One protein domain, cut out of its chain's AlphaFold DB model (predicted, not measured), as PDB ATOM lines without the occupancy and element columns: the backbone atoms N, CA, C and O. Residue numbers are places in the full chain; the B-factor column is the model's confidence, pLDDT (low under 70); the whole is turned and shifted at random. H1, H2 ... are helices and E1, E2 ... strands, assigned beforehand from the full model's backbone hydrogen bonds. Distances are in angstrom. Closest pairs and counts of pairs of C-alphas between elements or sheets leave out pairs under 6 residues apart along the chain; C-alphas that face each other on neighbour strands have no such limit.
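AT A GLANCE: This is residues 7 to 107 of the 111 residues of an uncharacterized protein of Crocinitomicaceae bacterium (UniProt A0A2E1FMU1). A small, strongly twisted sheet of three strands stands between two groups of helices: H1, H2 and H3 at one end, and H4 with H7 packed on it at the other. Beyond H4 the chain swings out in an open loop through H5 and H6, where residues 64 to 69 and 72 to 77 stick out. The printed part has 101 residues, with seven named helices and three named strands in the order H1 H2 H3 E1 H4 H5 H6 H7 E2 E3; the class is mixed, and the sheet, E1 E3 E2, is antiparallel. It is only just loose, close to compact, with a radius of gyration of the C-alphas of 15.7 A, and spans 50 by 25 by 21 A, a rod.

HOW THE PARTS SIT: Start at H1, residues 8 to 16: it touches H2, residues 22 to 34, about perpendicular at 83 degrees, closest at C-alphas 14 and 25, 6.0 A; H2 does so with residues 25 to 29 alone. H1 only just touches H3, residues 40 to 46, with 3 pairs of C-alphas within 8 A, the closest being 9 and 40, 5.1 A. Next look at E1, residues 47 to 51, an edge strand antiparallel to E3, residues 103 to 107; N 48 and O 106 are 2.8 A apart, within hydrogen-bond range. E3 forms a hairpin with E2, residues 95 to 100, where N 98 and O 105 are 2.8 A apart. H2 and H3 only graze the sheet. H4, residues 54 to 65, is on it at a height of 10.5 A, over E1 and E3. With residues 54 to 59 alone H4 touches H7, residues 83 to 89, about perpendicular at 81 degrees; C-alphas 55 and 84 are closest, 4.6 A. H5, residues 67 to 72, and H6, residues 75 to 78, are not on the sheet. In the helices other than H6, which is too short for such a pair, every O i to N i+4 pair is within hydrogen-bond range.

IN THESE COORDINATES: Find C-alpha 8 at (-38.553, 22.035, 9.977), where H1 begins; it is 12.5 A long, H2 18.7 A, H3 9.8 A, E1 11.9 A, H4 16.2 A, H5 8.6 A, H6 5.0 A, H7 9.8 A and E2 16.2 A. E3, 13.3 A, ends at C-alpha 107, (-45.628, 23.549, 27.603).

THE WHOLE: The C-alphas farthest apart, of Ser 7 and Trp 76, are 50.3 A apart. The printed part has no cut, and its links between elements are tight. Mean pLDDT of the printed part is 94.7; no printed residue is under 70.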
ATOM      1  N   SER A   7     -35.155  25.340   8.850       84.25
ATOM      2  CA  SER A   7     -35.303  23.941   9.219       84.25
ATOM      3  C   SER A   7     -36.751  23.671   9.631       84.25
ATOM      4  O   SER A   7     -37.478  24.570  10.043       84.25
ATOM      5  N   ARG A   8     -37.185  22.408   9.568       88.56
ATOM      6  CA  ARG A   8     -38.553  22.035   9.977       88.56
ATOM      7  C   ARG A   8     -38.883  22.457  11.409       88.56
ATOM      8  O   ARG A   8     -40.032  22.765  11.691       88.56
ATOM      9  N   TYR A   9     -37.883  22.454  12.290       90.50
ATOM     10  CA  TYR A   9     -38.045  22.882  13.672       90.50
ATOM     11  C   TYR A   9     -38.254  24.399  13.761       90.50
ATOM     12  O   TYR A   9     -39.235  24.837  14.347       90.50
ATOM     13  N   GLU A  10     -37.427  25.193  13.079       92.38
ATOM     14  CA  GLU A  10     -37.610  26.649  12.990       92.38
ATOM     15  C   GLU A  10     -38.958  27.030  12.343       92.38
ATOM     16  O   GLU A  10     -39.619  27.962  12.796       92.38
ATOM     17  N   GLU A  11     -39.413  26.288  11.324       93.00
ATOM     18  CA  GLU A  11     -40.748  26.468  10.729       93.00
ATOM     19  C   GLU A  11     -41.880  26.149  11.717       93.00
ATOM     20  O   GLU A  11     -42.936  26.780  11.664       93.00
ATOM     21  N   ALA A  12     -41.701  25.156  12.591       94.12
ATOM     22  CA  ALA A  12     -42.685  24.820  13.617       94.12
ATOM     23  C   ALA A  12     -42.749  25.915  14.687       94.12
ATOM     24  O   ALA A  12     -43.839  26.375  15.018       94.12
ATOM     25  N   ILE A  13     -41.594  26.402  15.145       94.62
ATOM     26  CA  ILE A  13     -41.504  27.518  16.094       94.62
ATOM     27  C   ILE A  13     -42.135  28.779  15.512       94.62
ATOM     28  O   ILE A  13     -42.986  29.375  16.160       94.62
ATOM     29  N   SER A  14     -41.807  29.128  14.265       94.81
ATOM     30  CA  SER A  14     -42.401  30.263  13.545       94.81
ATOM     31  C   SER A  14     -43.932  30.232  13.553       94.81
ATOM     32  O   SER A  14     -44.560  31.270  13.743       94.81
ATOM     33  N   LYS A  15     -44.544  29.047  13.409       94.06
ATOM     34  CA  LYS A  15     -46.005  28.881  13.491       94.06
ATOM     35  C   LYS A  15     -46.550  28.998  14.911       94.06
ATOM     36  O   LYS A  15     -47.681  29.443  15.061       94.06
ATOM     37  N   VAL A  16     -45.797  28.561  15.922       95.38
ATOM     38  CA  VAL A  16     -46.204  28.660  17.333       95.38
ATOM     39  C   VAL A  16     -46.265  30.122  17.768       95.38
ATOM     40  O   VAL A  16     -47.266  30.520  18.351       95.38
ATOM     41  N   ILE A  17     -45.238  30.912  17.440       95.19
ATOM     42  CA  ILE A  17     -45.128  32.323  17.855       95.19
ATOM     43  C   ILE A  17     -45.656  33.324  16.810       95.19
ATOM     44  O   ILE A  17     -45.468  34.523  16.974       95.19
ATOM     45  N   ASP A  18     -46.240  32.838  15.708       94.25
ATOM     46  CA  ASP A  18     -46.728  33.632  14.562       94.25
ATOM     47  C   ASP A  18     -45.750  34.738  14.098       94.25
ATOM     48  O   ASP A  18     -46.128  35.882  13.838       94.25
ATOM     49  N   SER A  19     -44.455  34.403  13.998       92.06
ATOM     50  CA  SER A  19     -43.392  35.345  13.615       92.06
ATOM     51  C   SER A  19     -42.524  34.800  12.482       92.06
ATOM     52  O   SER A  19     -42.138  33.630  12.460       92.06
ATOM     53  N   GLU A  20     -42.180  35.678  11.534       89.50
ATOM     54  CA  GLU A  20     -41.213  35.420  10.454       89.50
ATOM     55  C   GLU A  20     -39.803  35.962  10.783       89.50
ATOM     56  O   GLU A  20     -38.875  35.848   9.976       89.50
ATOM     57  N   SER A  21     -39.624  36.593  11.950       92.69
ATOM     58  CA  SER A  21     -38.333  37.135  12.384       92.69
ATOM     59  C   SER A  21     -37.400  36.001  12.801       92.69
ATOM     60  O   SER A  21     -37.647  35.294  13.772       92.69
ATOM     61  N   VAL A  22     -36.278  35.856  12.091       91.00
ATOM     62  CA  VAL A  22     -35.251  34.852  12.423       91.00
ATOM     63  C   VAL A  22     -34.734  35.039  13.851       91.00
ATOM     64  O   VAL A  22     -34.528  34.061  14.554       91.00
ATOM     65  N   THR A  23     -34.571  36.284  14.300       92.94
ATOM     66  CA  THR A  23     -34.100  36.581  15.660       92.94
ATOM     67  C   THR A  23     -35.095  36.123  16.724       92.94
ATOM     68  O   THR A  23     -34.676  35.588  17.745       92.94
ATOM     69  N   ASP A  24     -36.391  36.294  16.473       94.56
ATOM     70  CA  ASP A  24     -37.455  35.887  17.396       94.56
ATOM     71  C   ASP A  24     -37.495  34.361  17.511       94.56
ATOM     72  O   ASP A  24     -37.528  33.813  18.610       94.56
ATOM     73  N   ILE A  25     -37.414  33.684  16.362       94.50
ATOM     74  CA  ILE A  25     -37.377  32.223  16.270       94.50
ATOM     75  C   ILE A  25     -36.149  31.672  17.008       94.50
ATOM     76  O   ILE A  25     -36.290  30.773  17.832       94.50
ATOM     77  N   GLU A  26     -34.959  32.224  16.756       94.25
ATOM     78  CA  GLU A  26     -33.717  31.806  17.418       94.25
ATOM     79  C   GLU A  26     -33.780  32.022  18.937       94.25
ATOM     80  O   GLU A  26     -33.410  31.128  19.697       94.25
ATOM     81  N   GLN A  27     -34.287  33.176  19.385       95.00
ATOM     82  CA  GLN A  27     -34.428  33.482  20.809       95.00
ATOM     83  C   GLN A  27     -35.398  32.518  21.500       95.00
ATOM     84  O   GLN A  27     -35.098  32.006  22.579       95.00
ATOM     85  N   PHE A  28     -36.551  32.252  20.886       96.00
ATOM     86  CA  PHE A  28     -37.541  31.335  21.444       96.00
ATOM     87  C   PHE A  28     -37.016  29.892  21.476       96.00
ATOM     88  O   PHE A  28     -37.198  29.186  22.464       96.00
ATOM     89  N   MET A  29     -36.291  29.466  20.439       94.94
ATOM     90  CA  MET A  29     -35.625  28.159  20.405       94.94
ATOM     91  C   MET A  29     -34.570  27.994  21.503       94.94
ATOM     92  O   MET A  29     -34.477  26.921  22.102       94.94
ATOM     93  N   GLU A  30     -33.766  29.028  21.771       95.44
ATOM     94  CA  GLU A  30     -32.778  28.997  22.856       95.44
ATOM     95  C   GLU A  30     -33.464  28.833  24.218       95.44
ATOM     96  O   GLU A  30     -33.039  28.004  25.029       95.44
ATOM     97  N   GLU A  31     -34.570  29.547  24.437       96.00
ATOM     98  CA  GLU A  31     -35.370  29.424  25.655       96.00
ATOM     99  C   GLU A  31     -35.926  28.000  25.811       96.00
ATOM    100  O   GLU A  31     -35.717  27.370  26.848       96.00
ATOM    101  N   LEU A  32     -36.547  27.433  24.770       96.12
ATOM    102  CA  LEU A  32     -37.074  26.060  24.794       96.12
ATOM    103  C   LEU A  32     -35.995  24.998  25.024       96.12
ATOM    104  O   LEU A  32     -36.219  24.025  25.749       96.12
ATOM    105  N   THR A  33     -34.800  25.215  24.475       95.69
ATOM    106  CA  THR A  33     -33.648  24.333  24.693       95.69
ATOM    107  C   THR A  33     -33.277  24.265  26.176       95.69
ATOM    108  O   THR A  33     -32.875  23.204  26.660       95.69
ATOM    109  N   SER A  34     -33.449  25.356  26.932       94.81
ATOM    110  CA  SER A  34     -33.196  25.375  28.380       94.81
ATOM    111  C   SER A  34     -34.158  24.481  29.177       94.81
ATOM    112  O   SER A  34     -33.778  23.959  30.228       94.81
ATOM    113  N   TYR A  35     -35.352  24.231  28.632       94.75
ATOM    114  CA  TYR A  35     -36.356  23.305  29.164       94.75
ATOM    115  C   TYR A  35     -36.253  21.890  28.569       94.75
ATOM    116  O   TYR A  35     -37.020  21.006  28.938       94.75
ATOM    117  N   GLY A  36     -35.279  21.646  27.686       94.94
ATOM    118  CA  GLY A  36     -35.013  20.333  27.099       94.94
ATOM    119  C   GLY A  36     -35.780  20.025  25.812       94.94
ATOM    120  O   GLY A  36     -35.651  18.910  25.311       94.94
ATOM    121  N   ILE A  37     -36.524  20.986  25.256       96.00
ATOM    122  CA  ILE A  37     -37.169  20.855  23.944       96.00
ATOM    123  C   ILE A  37     -36.162  21.286  22.877       96.00
ATOM    124  O   ILE A  37     -35.769  22.449  22.811       96.00
ATOM    125  N   THR A  38     -35.724  20.340  22.052       94.19
ATOM    126  CA  THR A  38     -34.644  20.535  21.067       94.19
ATOM    127  C   THR A  38     -34.992  20.063  19.659       94.19
ATOM    128  O   THR A  38     -34.231  20.307  18.721       94.19
ATOM    129  N   ASP A  39     -36.134  19.396  19.496       93.00
ATOM    130  CA  ASP A  39     -36.632  18.937  18.207       93.00
ATOM    131  C   ASP A  39     -38.144  19.169  18.053       93.00
ATOM    132  O   ASP A  39     -38.831  19.659  18.950       93.00
ATOM    133  N   ILE A  40     -38.643  18.868  16.852       94.31
ATOM    134  CA  ILE A  40     -40.037  19.104  16.475       94.31
ATOM    135  C   ILE A  40     -41.017  18.151  17.166       94.31
ATOM    136  O   ILE A  40     -42.116  18.582  17.487       94.31
ATOM    137  N   GLU A  41     -40.637  16.893  17.402       94.25
ATOM    138  CA  GLU A  41     -41.529  15.906  18.026       94.25
ATOM    139  C   GLU A  41     -41.764  16.305  19.487       94.25
ATOM    140  O   GLU A  41     -42.902  16.401  19.933       94.25
ATOM    141  N   GLN A  42     -40.691  16.692  20.182       96.00
ATOM    142  CA  GLN A  42     -40.750  17.235  21.538       96.00
ATOM    143  C   GLN A  42     -41.599  18.506  21.630       96.00
ATOM    144  O   GLN A  42     -42.345  18.682  22.588       96.00
ATOM    145  N   LEU A  43     -41.492  19.405  20.648       96.06
ATOM    146  CA  LEU A  43     -42.301  20.622  20.608       96.06
ATOM    147  C   LEU A  43     -43.790  20.302  20.439       96.06
ATOM    148  O   LEU A  43     -44.615  20.879  21.144       96.06
ATOM    149  N   GLU A  44     -44.125  19.418  19.496       95.06
ATOM    150  CA  GLU A  44     -45.508  19.022  19.210       95.06
ATOM    151  C   GLU A  44     -46.153  18.302  20.401       95.06
ATOM    152  O   GLU A  44     -47.316  18.567  20.701       95.06
ATOM    153  N   ASP A  45     -45.397  17.458  21.108       96.25
ATOM    154  CA  ASP A  45     -45.880  16.739  22.292       96.25
ATOM    155  C   ASP A  45     -45.991  17.648  23.531       96.25
ATOM    156  O   ASP A  45     -46.905  17.487  24.345       96.25
ATOM    157  N   ALA A  46     -45.091  18.626  23.681       97.38
ATOM    158  CA  ALA A  46     -45.083  19.519  24.836       97.38
ATOM    159  C   ALA A  46     -46.085  20.675  24.725       97.38
ATOM    160  O   ALA A  46     -46.616  21.104  25.750       97.38
ATOM    161  N   TYR A  47     -46.309  21.236  23.533       97.44
ATOM    162  CA  TYR A  47     -47.041  22.495  23.381       97.44
ATOM    163  C   TYR A  47     -48.507  22.389  23.831       97.44
ATOM    164  O   TYR A  47     -49.293  21.611  23.295       97.44
ATOM    165  N   ALA A  48     -48.884  23.223  24.802       96.31
ATOM    166  CA  ALA A  48     -50.194  23.218  25.453       96.31
ATOM    167  C   ALA A  48     -51.050  24.457  25.130       96.31
ATOM    168  O   ALA A  48     -52.196  24.532  25.561       96.31
ATOM    169  N   GLY A  49     -50.520  25.415  24.362       96.12
ATOM    170  CA  GLY A  49     -51.269  26.569  23.858       96.12
ATOM    171  C   GLY A  49     -50.674  27.925  24.234       96.12
ATOM    172  O   GLY A  49     -49.634  28.019  24.886       96.12
ATOM    173  N   CYS A  50     -51.359  28.984  23.798       96.88
ATOM    174  CA  CYS A  50     -50.994  30.376  24.038       96.88
ATOM    175  C   CYS A  50     -52.133  31.088  24.776       96.88
ATOM    176  O   CYS A  50     -53.284  31.057  24.333       96.88
ATOM    177  N   TYR A  51     -51.810  31.716  25.905       96.69
ATOM    178  CA  TYR A  51     -52.774  32.355  26.793       96.69
ATOM    179  C   TYR A  51     -52.268  33.716  27.264       96.69
ATOM    180  O   TYR A  51     -51.082  34.043  27.208       96.69
ATOM    181  N   ARG A  52     -53.198  34.526  27.771       94.94
ATOM    182  CA  ARG A  52     -52.888  35.849  28.317       94.94
ATOM    183  C   ARG A  52     -52.047  35.780  29.590       94.94
ATOM    184  O   ARG A  52     -51.224  36.663  29.820       94.94
ATOM    185  N   ASP A  53     -52.325  34.795  30.433       96.31
ATOM    186  CA  ASP A  53     -51.697  34.594  31.731       96.31
ATOM    187  C   ASP A  53     -51.897  33.147  32.209       96.31
ATOM    188  O   ASP A  53     -52.692  32.378  31.663       96.31
ATOM    189  N   GLU A  54     -51.146  32.782  33.245       97.06
ATOM    190  CA  GLU A  54     -51.115  31.439  33.832       97.06
ATOM    191  C   GLU A  54     -52.447  31.066  34.493       97.06
ATOM    192  O   GLU A  54     -52.849  29.903  34.462       97.06
ATOM    193  N   ALA A  55     -53.167  32.050  35.038       97.06
ATOM    194  CA  ALA A  55     -54.473  31.838  35.652       97.06
ATOM    195  C   ALA A  55     -55.513  31.394  34.610       97.06
ATOM    196  O   ALA A  55     -56.230  30.421  34.838       97.06
ATOM    197  N   THR A  56     -55.541  32.055  33.450       96.81
ATOM    198  CA  THR A  56     -56.435  31.707  32.338       96.81
ATOM    199  C   THR A  56     -56.148  30.294  31.831       96.81
ATOM    200  O   THR A  56     -57.081  29.523  31.630       96.81
ATOM    201  N   PHE A  57     -54.870  29.921  31.689       97.19
ATOM    202  CA  PHE A  57     -54.486  28.554  31.319       97.19
ATOM    203  C   PHE A  57     -54.996  27.514  32.330       97.19
ATOM    204  O   PHE A  57     -55.570  26.499  31.940       97.19
ATOM    205  N   CYS A  58     -54.828  27.764  33.634       96.44
ATOM    206  CA  CYS A  58     -55.291  26.841  34.675       96.44
ATOM    207  C   CYS A  58     -56.812  26.639  34.648       96.44
ATOM    208  O   CYS A  58     -57.287  25.513  34.814       96.44
ATOM    209  N   GLU A  59     -57.564  27.727  34.471       95.62
ATOM    210  CA  GLU A  59     -59.026  27.691  34.400       95.62
ATOM    211  C   GLU A  59     -59.510  26.892  33.186       95.62
ATOM    212  O   GLU A  59     -60.396  26.044  33.325       95.62
ATOM    213  N   ASP A  60     -58.903  27.128  32.022       95.44
ATOM    214  CA  ASP A  60     -59.242  26.462  30.762       95.44
ATOM    215  C   ASP A  60     -58.911  24.966  30.828       95.44
ATOM    216  O   ASP A  60     -59.775  24.125  30.586       95.44
ATOM    217  N   LEU A  61     -57.714  24.611  31.314       94.00
ATOM    218  CA  LEU A  61     -57.307  23.218  31.519       94.00
ATOM    219  C   LEU A  61     -58.296  22.461  32.416       94.00
ATOM    220  O   LEU A  61     -58.673  21.324  32.115       94.00
ATOM    221  N   MET A  62     -58.714  23.079  33.525       91.81
ATOM    222  CA  MET A  62     -59.665  22.467  34.451       91.81
ATOM    223  C   MET A  62     -61.062  22.356  33.834       91.81
ATOM    224  O   MET A  62     -61.723  21.332  34.004       91.81
ATOM    225  N   SER A  63     -61.502  23.377  33.104       89.75
ATOM    226  CA  SER A  63     -62.819  23.404  32.464       89.75
ATOM    227  C   SER A  63     -62.917  22.417  31.303       89.75
ATOM    228  O   SER A  63     -63.964  21.802  31.133       89.75
ATOM    229  N   ASP A  64     -61.838  22.192  30.560       91.19
ATOM    230  CA  ASP A  64     -61.837  21.285  29.411       91.19
ATOM    231  C   ASP A  64     -61.578  19.832  29.815       91.19
ATOM    232  O   ASP A  64     -62.317  18.923  29.425       91.19
ATOM    233  N   THR A  65     -60.549  19.593  30.633       90.38
ATOM    234  CA  THR A  65     -60.110  18.229  30.978       90.38
ATOM    235  C   THR A  65     -60.902  17.643  32.146       90.38
ATOM    236  O   THR A  65     -61.180  16.445  32.166       90.38
ATOM    237  N   TYR A  66     -61.289  18.487  33.104       89.06
ATOM    238  CA  TYR A  66     -61.918  18.094  34.370       89.06
ATOM    239  C   TYR A  66     -63.288  18.763  34.567       89.06
ATOM    240  O   TYR A  66     -63.736  18.985  35.696       89.06
ATOM    241  N   SER A  67     -63.973  19.077  33.458       92.31
ATOM    242  CA  SER A  67     -65.329  19.654  33.441       92.31
ATOM    243  C   SER A  67     -66.275  18.947  34.408       92.31
ATOM    244  O   SER A  67     -67.006  19.591  35.155       92.31
ATOM    245  N   SER A  68     -66.247  17.612  34.428       93.06
ATOM    246  CA  SER A  68     -67.169  16.818  35.241       93.06
ATOM    247  C   SER A  68     -66.942  16.990  36.746       93.06
ATOM    248  O   SER A  68     -67.894  17.040  37.526       93.06
ATOM    249  N   GLU A  69     -65.682  17.116  37.156       93.44
ATOM    250  CA  GLU A  69     -65.261  17.368  38.525       93.44
ATOM    251  C   GLU A  69     -65.575  18.807  38.932       93.44
ATOM    252  O   GLU A  69     -66.044  19.031  40.050       93.44
ATOM    253  N   MET A  70     -65.382  19.764  38.021       93.00
ATOM    254  CA  MET A  70     -65.748  21.165  38.229       93.00
ATOM    255  C   MET A  70     -67.260  21.326  38.430       93.00
ATOM    256  O   MET A  70     -67.698  21.939  39.407       93.00
ATOM    257  N   ASP A  71     -68.068  20.697  37.574       93.44
ATOM    258  CA  ASP A  71     -69.535  20.728  37.637       93.44
ATOM    259  C   ASP A  71     -70.092  20.069  38.906       93.44
ATOM    260  O   ASP A  71     -71.173  20.424  39.384       93.44
ATOM    261  N   ALA A  72     -69.354  19.116  39.485       95.62
ATOM    262  CA  ALA A  72     -69.724  18.478  40.742       95.62
ATOM    263  C   ALA A  72     -69.530  19.397  41.963       95.62
ATOM    264  O   ALA A  72     -70.131  19.155  43.018       95.62
ATOM    265  N   LEU A  73     -68.706  20.444  41.853       95.06
ATOM    266  CA  LEU A  73     -68.499  21.405  42.932       95.06
ATOM    267  C   LEU A  73     -69.705  22.345  43.069       95.06
ATOM    268  O   LEU A  73     -70.278  22.782  42.072       95.06
ATOM    269  N   PRO A  74     -70.080  22.747  44.297       96.56
ATOM    270  CA  PRO A  74     -71.041  23.826  44.481       96.56
ATOM    271  C   PRO A  74     -70.567  25.112  43.795       96.56
ATOM    272  O   PRO A  74     -69.406  25.490  43.919       96.56
ATOM    273  N   THR A  75     -71.483  25.853  43.176       94.50
ATOM    274  CA  THR A  75     -71.176  27.087  42.429       94.50
ATOM    275  C   THR A  75     -70.358  28.115  43.223       94.50
ATOM    276  O   THR A  75     -69.469  28.759  42.680       94.50
ATOM    277  N   TRP A  76     -70.612  28.266  44.529       95.44
ATOM    278  CA  TRP A  76     -69.842  29.196  45.364       95.44
ATOM    279  C   TRP A  76     -68.388  28.751  45.580       95.44
ATOM    280  O   TRP A  76     -67.549  29.599  45.862       95.44
ATOM    281  N   VAL A  77     -68.095  27.450  45.457       95.56
ATOM    282  CA  VAL A  77     -66.726  26.916  45.473       95.56
ATOM    283  C   VAL A  77     -66.056  27.199  44.139       95.56
ATOM    284  O   VAL A  77     -64.944  27.702  44.155       95.56
ATOM    285  N   GLN A  78     -66.742  26.947  43.016       93.62
ATOM    286  CA  GLN A  78     -66.213  27.216  41.670       93.62
ATOM    287  C   GLN A  78     -65.731  28.674  41.547       93.62
ATOM    288  O   GLN A  78     -64.602  28.924  41.148       93.62
ATOM    289  N   TYR A  79     -66.537  29.637  42.014       93.38
ATOM    290  CA  TYR A  79     -66.173  31.064  42.012       93.38
ATOM    291  C   TYR A  79     -65.136  31.484  43.063       93.38
ATOM    292  O   TYR A  79     -64.707  32.638  43.063       93.38
ATOM    293  N   ALA A  80     -64.777  30.602  43.993       96.50
ATOM    294  CA  ALA A  80     -63.778  30.875  45.022       96.50
ATOM    295  C   ALA A  80     -62.395  30.304  44.672       96.50
ATOM    296  O   ALA A  80     -61.472  30.448  45.475       96.50
ATOM    297  N   ILE A  81     -62.250  29.638  43.521       95.50
ATOM    298  CA  ILE A  81     -60.968  29.092  43.074       95.50
ATOM    299  C   ILE A  81     -60.058  30.246  42.652       95.50
ATOM    300  O   ILE A  81     -60.412  31.070  41.815       95.50
ATOM    301  N   ASP A  82     -58.875  30.285  43.255       96.94
ATOM    302  CA  ASP A  82     -57.806  31.208  42.894       96.94
ATOM    303  C   ASP A  82     -56.872  30.515  41.895       96.94
ATOM    304  O   ASP A  82     -56.019  29.706  42.272       96.94
ATOM    305  N   TRP A  83     -57.078  30.793  40.609       96.31
ATOM    306  CA  TRP A  83     -56.338  30.159  39.520       96.31
ATOM    307  C   TRP A  83     -54.856  30.552  39.476       96.31
ATOM    308  O   TRP A  83     -54.016  29.731  39.107       96.31
ATOM    309  N   GLU A  84     -54.513  31.761  39.920       96.75
ATOM    310  CA  GLU A  84     -53.119  32.203  40.040       96.75
ATOM    311  C   GLU A  84     -52.394  31.387  41.123       96.75
ATOM    312  O   GLU A  84     -51.275  30.900  40.926       96.75
ATOM    313  N   LEU A  85     -53.064  31.136  42.252       97.25
ATOM    314  CA  LEU A  85     -52.532  30.260  43.293       97.25
ATOM    315  C   LEU A  85     -52.403  28.804  42.821       97.25
ATOM    316  O   LEU A  85     -51.406  28.154  43.146       97.25
ATOM    317  N   VAL A  86     -53.372  28.288  42.056       96.12
ATOM    318  CA  VAL A  86     -53.315  26.928  41.481       96.12
ATOM    319  C   VAL A  86     -52.062  26.746  40.622       96.12
ATOM    320  O   VAL A  86     -51.354  25.740  40.772       96.12
ATOM    321  N   TRP A  87     -51.733  27.730  39.781       97.00
ATOM    322  CA  TRP A  87     -50.486  27.712  39.023       97.00
ATOM    323  C   TRP A  87     -49.263  27.649  39.943       97.00
ATOM    324  O   TRP A  87     -48.464  26.708  39.885       97.00
ATOM    325  N   HIS A  88     -49.132  28.634  40.837       96.44
ATOM    326  CA  HIS A  88     -47.928  28.800  41.648       96.44
ATOM    327  C   HIS A  88     -47.699  27.679  42.664       96.44
ATOM    328  O   HIS A  88     -46.545  27.432  43.046       96.44
ATOM    329  N   GLN A  89     -48.768  27.030  43.123       95.75
ATOM    330  CA  GLN A  89     -48.706  25.966  44.116       95.75
ATOM    331  C   GLN A  89     -48.524  24.580  43.492       95.75
ATOM    332  O   GLN A  89     -47.824  23.764  44.096       95.75
ATOM    333  N   THR A  90     -49.129  24.304  42.332       92.31
ATOM    334  CA  THR A  90     -49.150  22.950  41.750       92.31
ATOM    335  C   THR A  90     -48.789  22.894  40.270       92.31
ATOM    336  O   THR A  90     -47.820  22.218  39.937       92.31
ATOM    337  N   LEU A  91     -49.502  23.593  39.377       94.75
ATOM    338  CA  LEU A  91     -49.393  23.300  37.938       94.75
ATOM    339  C   LEU A  91     -48.046  23.687  37.315       94.75
ATOM    340  O   LEU A  91     -47.622  23.032  36.368       94.75
ATOM    341  N   LYS A  92     -47.309  24.646  37.889       95.00
ATOM    342  CA  LYS A  92     -45.956  25.011  37.423       95.00
ATOM    343  C   LYS A  92     -44.907  23.887  37.504       95.00
ATOM    344  O   LYS A  92     -43.766  24.078  37.091       95.00
ATOM    345  N   TYR A  93     -45.218  22.780  38.184       94.38
ATOM    346  CA  TYR A  93     -44.332  21.613  38.257       94.38
ATOM    347  C   TYR A  93     -44.601  20.612  37.131       94.38
ATOM    348  O   TYR A  93     -43.713  19.832  36.806       94.38
ATOM    349  N   ASP A  94     -45.798  20.647  36.548       95.38
ATOM    350  CA  ASP A  94     -46.190  19.801  35.421       95.38
ATOM    351  C   ASP A  94     -46.085  20.558  34.091       95.38
ATOM    352  O   ASP A  94     -45.853  19.951  33.051       95.38
ATOM    353  N   PHE A  95     -46.210  21.885  34.129       97.06
ATOM    354  CA  PHE A  95     -46.125  22.777  32.979       97.06
ATOM    355  C   PHE A  95     -45.115  23.897  33.225       97.06
ATOM    356  O   PHE A  95     -44.806  24.232  34.367       97.06
ATOM    357  N   PHE A  96     -44.608  24.503  32.159       97.00
ATOM    358  CA  PHE A  96     -43.869  25.762  32.218       97.00
ATOM    359  C   PHE A  96     -44.429  26.753  31.199       97.00
ATOM    360  O   PHE A  96     -45.103  26.363  30.244       97.00
ATOM    361  N   SER A  97     -44.175  28.037  31.437       96.88
ATOM    362  CA  SER A  97     -44.615  29.134  30.584       96.88
ATOM    363  C   SER A  97     -43.400  29.890  30.040       96.88
ATOM    364  O   SER A  97     -42.423  30.124  30.755       96.88
ATOM    365  N   VAL A  98     -43.452  30.272  28.765       96.81
ATOM    366  CA  VAL A  98     -42.486  31.175  28.130       96.81
ATOM    367  C   VAL A  98     -43.213  32.466  27.795       96.81
ATOM    368  O   VAL A  98     -44.176  32.457  27.030       96.81
ATOM    369  N   TYR A  99     -42.759  33.576  28.376       95.81
ATOM    370  CA  TYR A  99     -43.282  34.898  28.046       95.81
ATOM    371  C   TYR A  99     -42.541  35.462  26.836       95.81
ATOM    372  O   TYR A  99     -41.340  35.736  26.911       95.81
ATOM    373  N   PHE A 100     -43.254  35.648  25.730       94.44
ATOM    374  CA  PHE A 100     -42.697  36.140  24.475       94.44
ATOM    375  C   PHE A 100     -43.730  37.005  23.744       94.44
ATOM    376  O   PHE A 100     -44.915  36.711  23.781       94.44
ATOM    377  N   ASP A 101     -43.285  38.112  23.149       91.94
ATOM    378  CA  ASP A 101     -44.128  39.102  22.452       91.94
ATOM    379  C   ASP A 101     -45.466  39.462  23.142       91.94
ATOM    380  O   ASP A 101     -46.519  39.593  22.529       91.94
ATOM    381  N   SER A 102     -45.425  39.687  24.458       91.69
ATOM    382  CA  SER A 102     -46.606  40.015  25.277       91.69
ATOM    383  C   SER A 102     -47.629  38.890  25.477       91.69
ATOM    384  O   SER A 102     -48.691  39.149  26.049       91.69
ATOM    385  N   GLU A 103     -47.295  37.661  25.099       94.75
ATOM    386  CA  GLU A 103     -48.105  36.459  25.285       94.75
ATOM    387  C   GLU A 103     -47.370  35.408  26.133       94.75
ATOM    388  O   GLU A 103     -46.148  35.460  26.303       94.75
ATOM    389  N   TYR A 104     -48.118  34.456  26.697       97.00
ATOM    390  CA  TYR A 104     -47.559  33.305  27.403       97.00
ATOM    391  C   TYR A 104     -47.822  32.022  26.621       97.00
ATOM    392  O   TYR A 104     -48.973  31.644  26.399       97.00
ATOM    393  N   TYR A 105     -46.750  31.314  26.277       97.94
ATOM    394  CA  TYR A 105     -46.792  30.003  25.635       97.94
ATOM    395  C   TYR A 105     -46.570  28.918  26.684       97.94
ATOM    396  O   TYR A 105     -45.601  28.988  27.441       97.94
ATOM    397  N   PHE A 106     -47.458  27.929  26.741       98.00
ATOM    398  CA  PHE A 106     -47.449  26.883  27.761       98.00
ATOM    399  C   PHE A 106     -46.981  25.558  27.184       98.00
ATOM    400  O   PHE A 106     -47.332  25.193  26.061       98.00
ATOM    401  N   PHE A 107     -46.217  24.823  27.985       98.00
ATOM    402  CA  PHE A 107     -45.628  23.549  27.603       98.00
ATOM    403  C   PHE A 107     -45.701  22.558  28.763       98.00
ATOM    404  O   PHE A 107     -45.441  22.924  29.910       98.00
TER     405      PHE A 107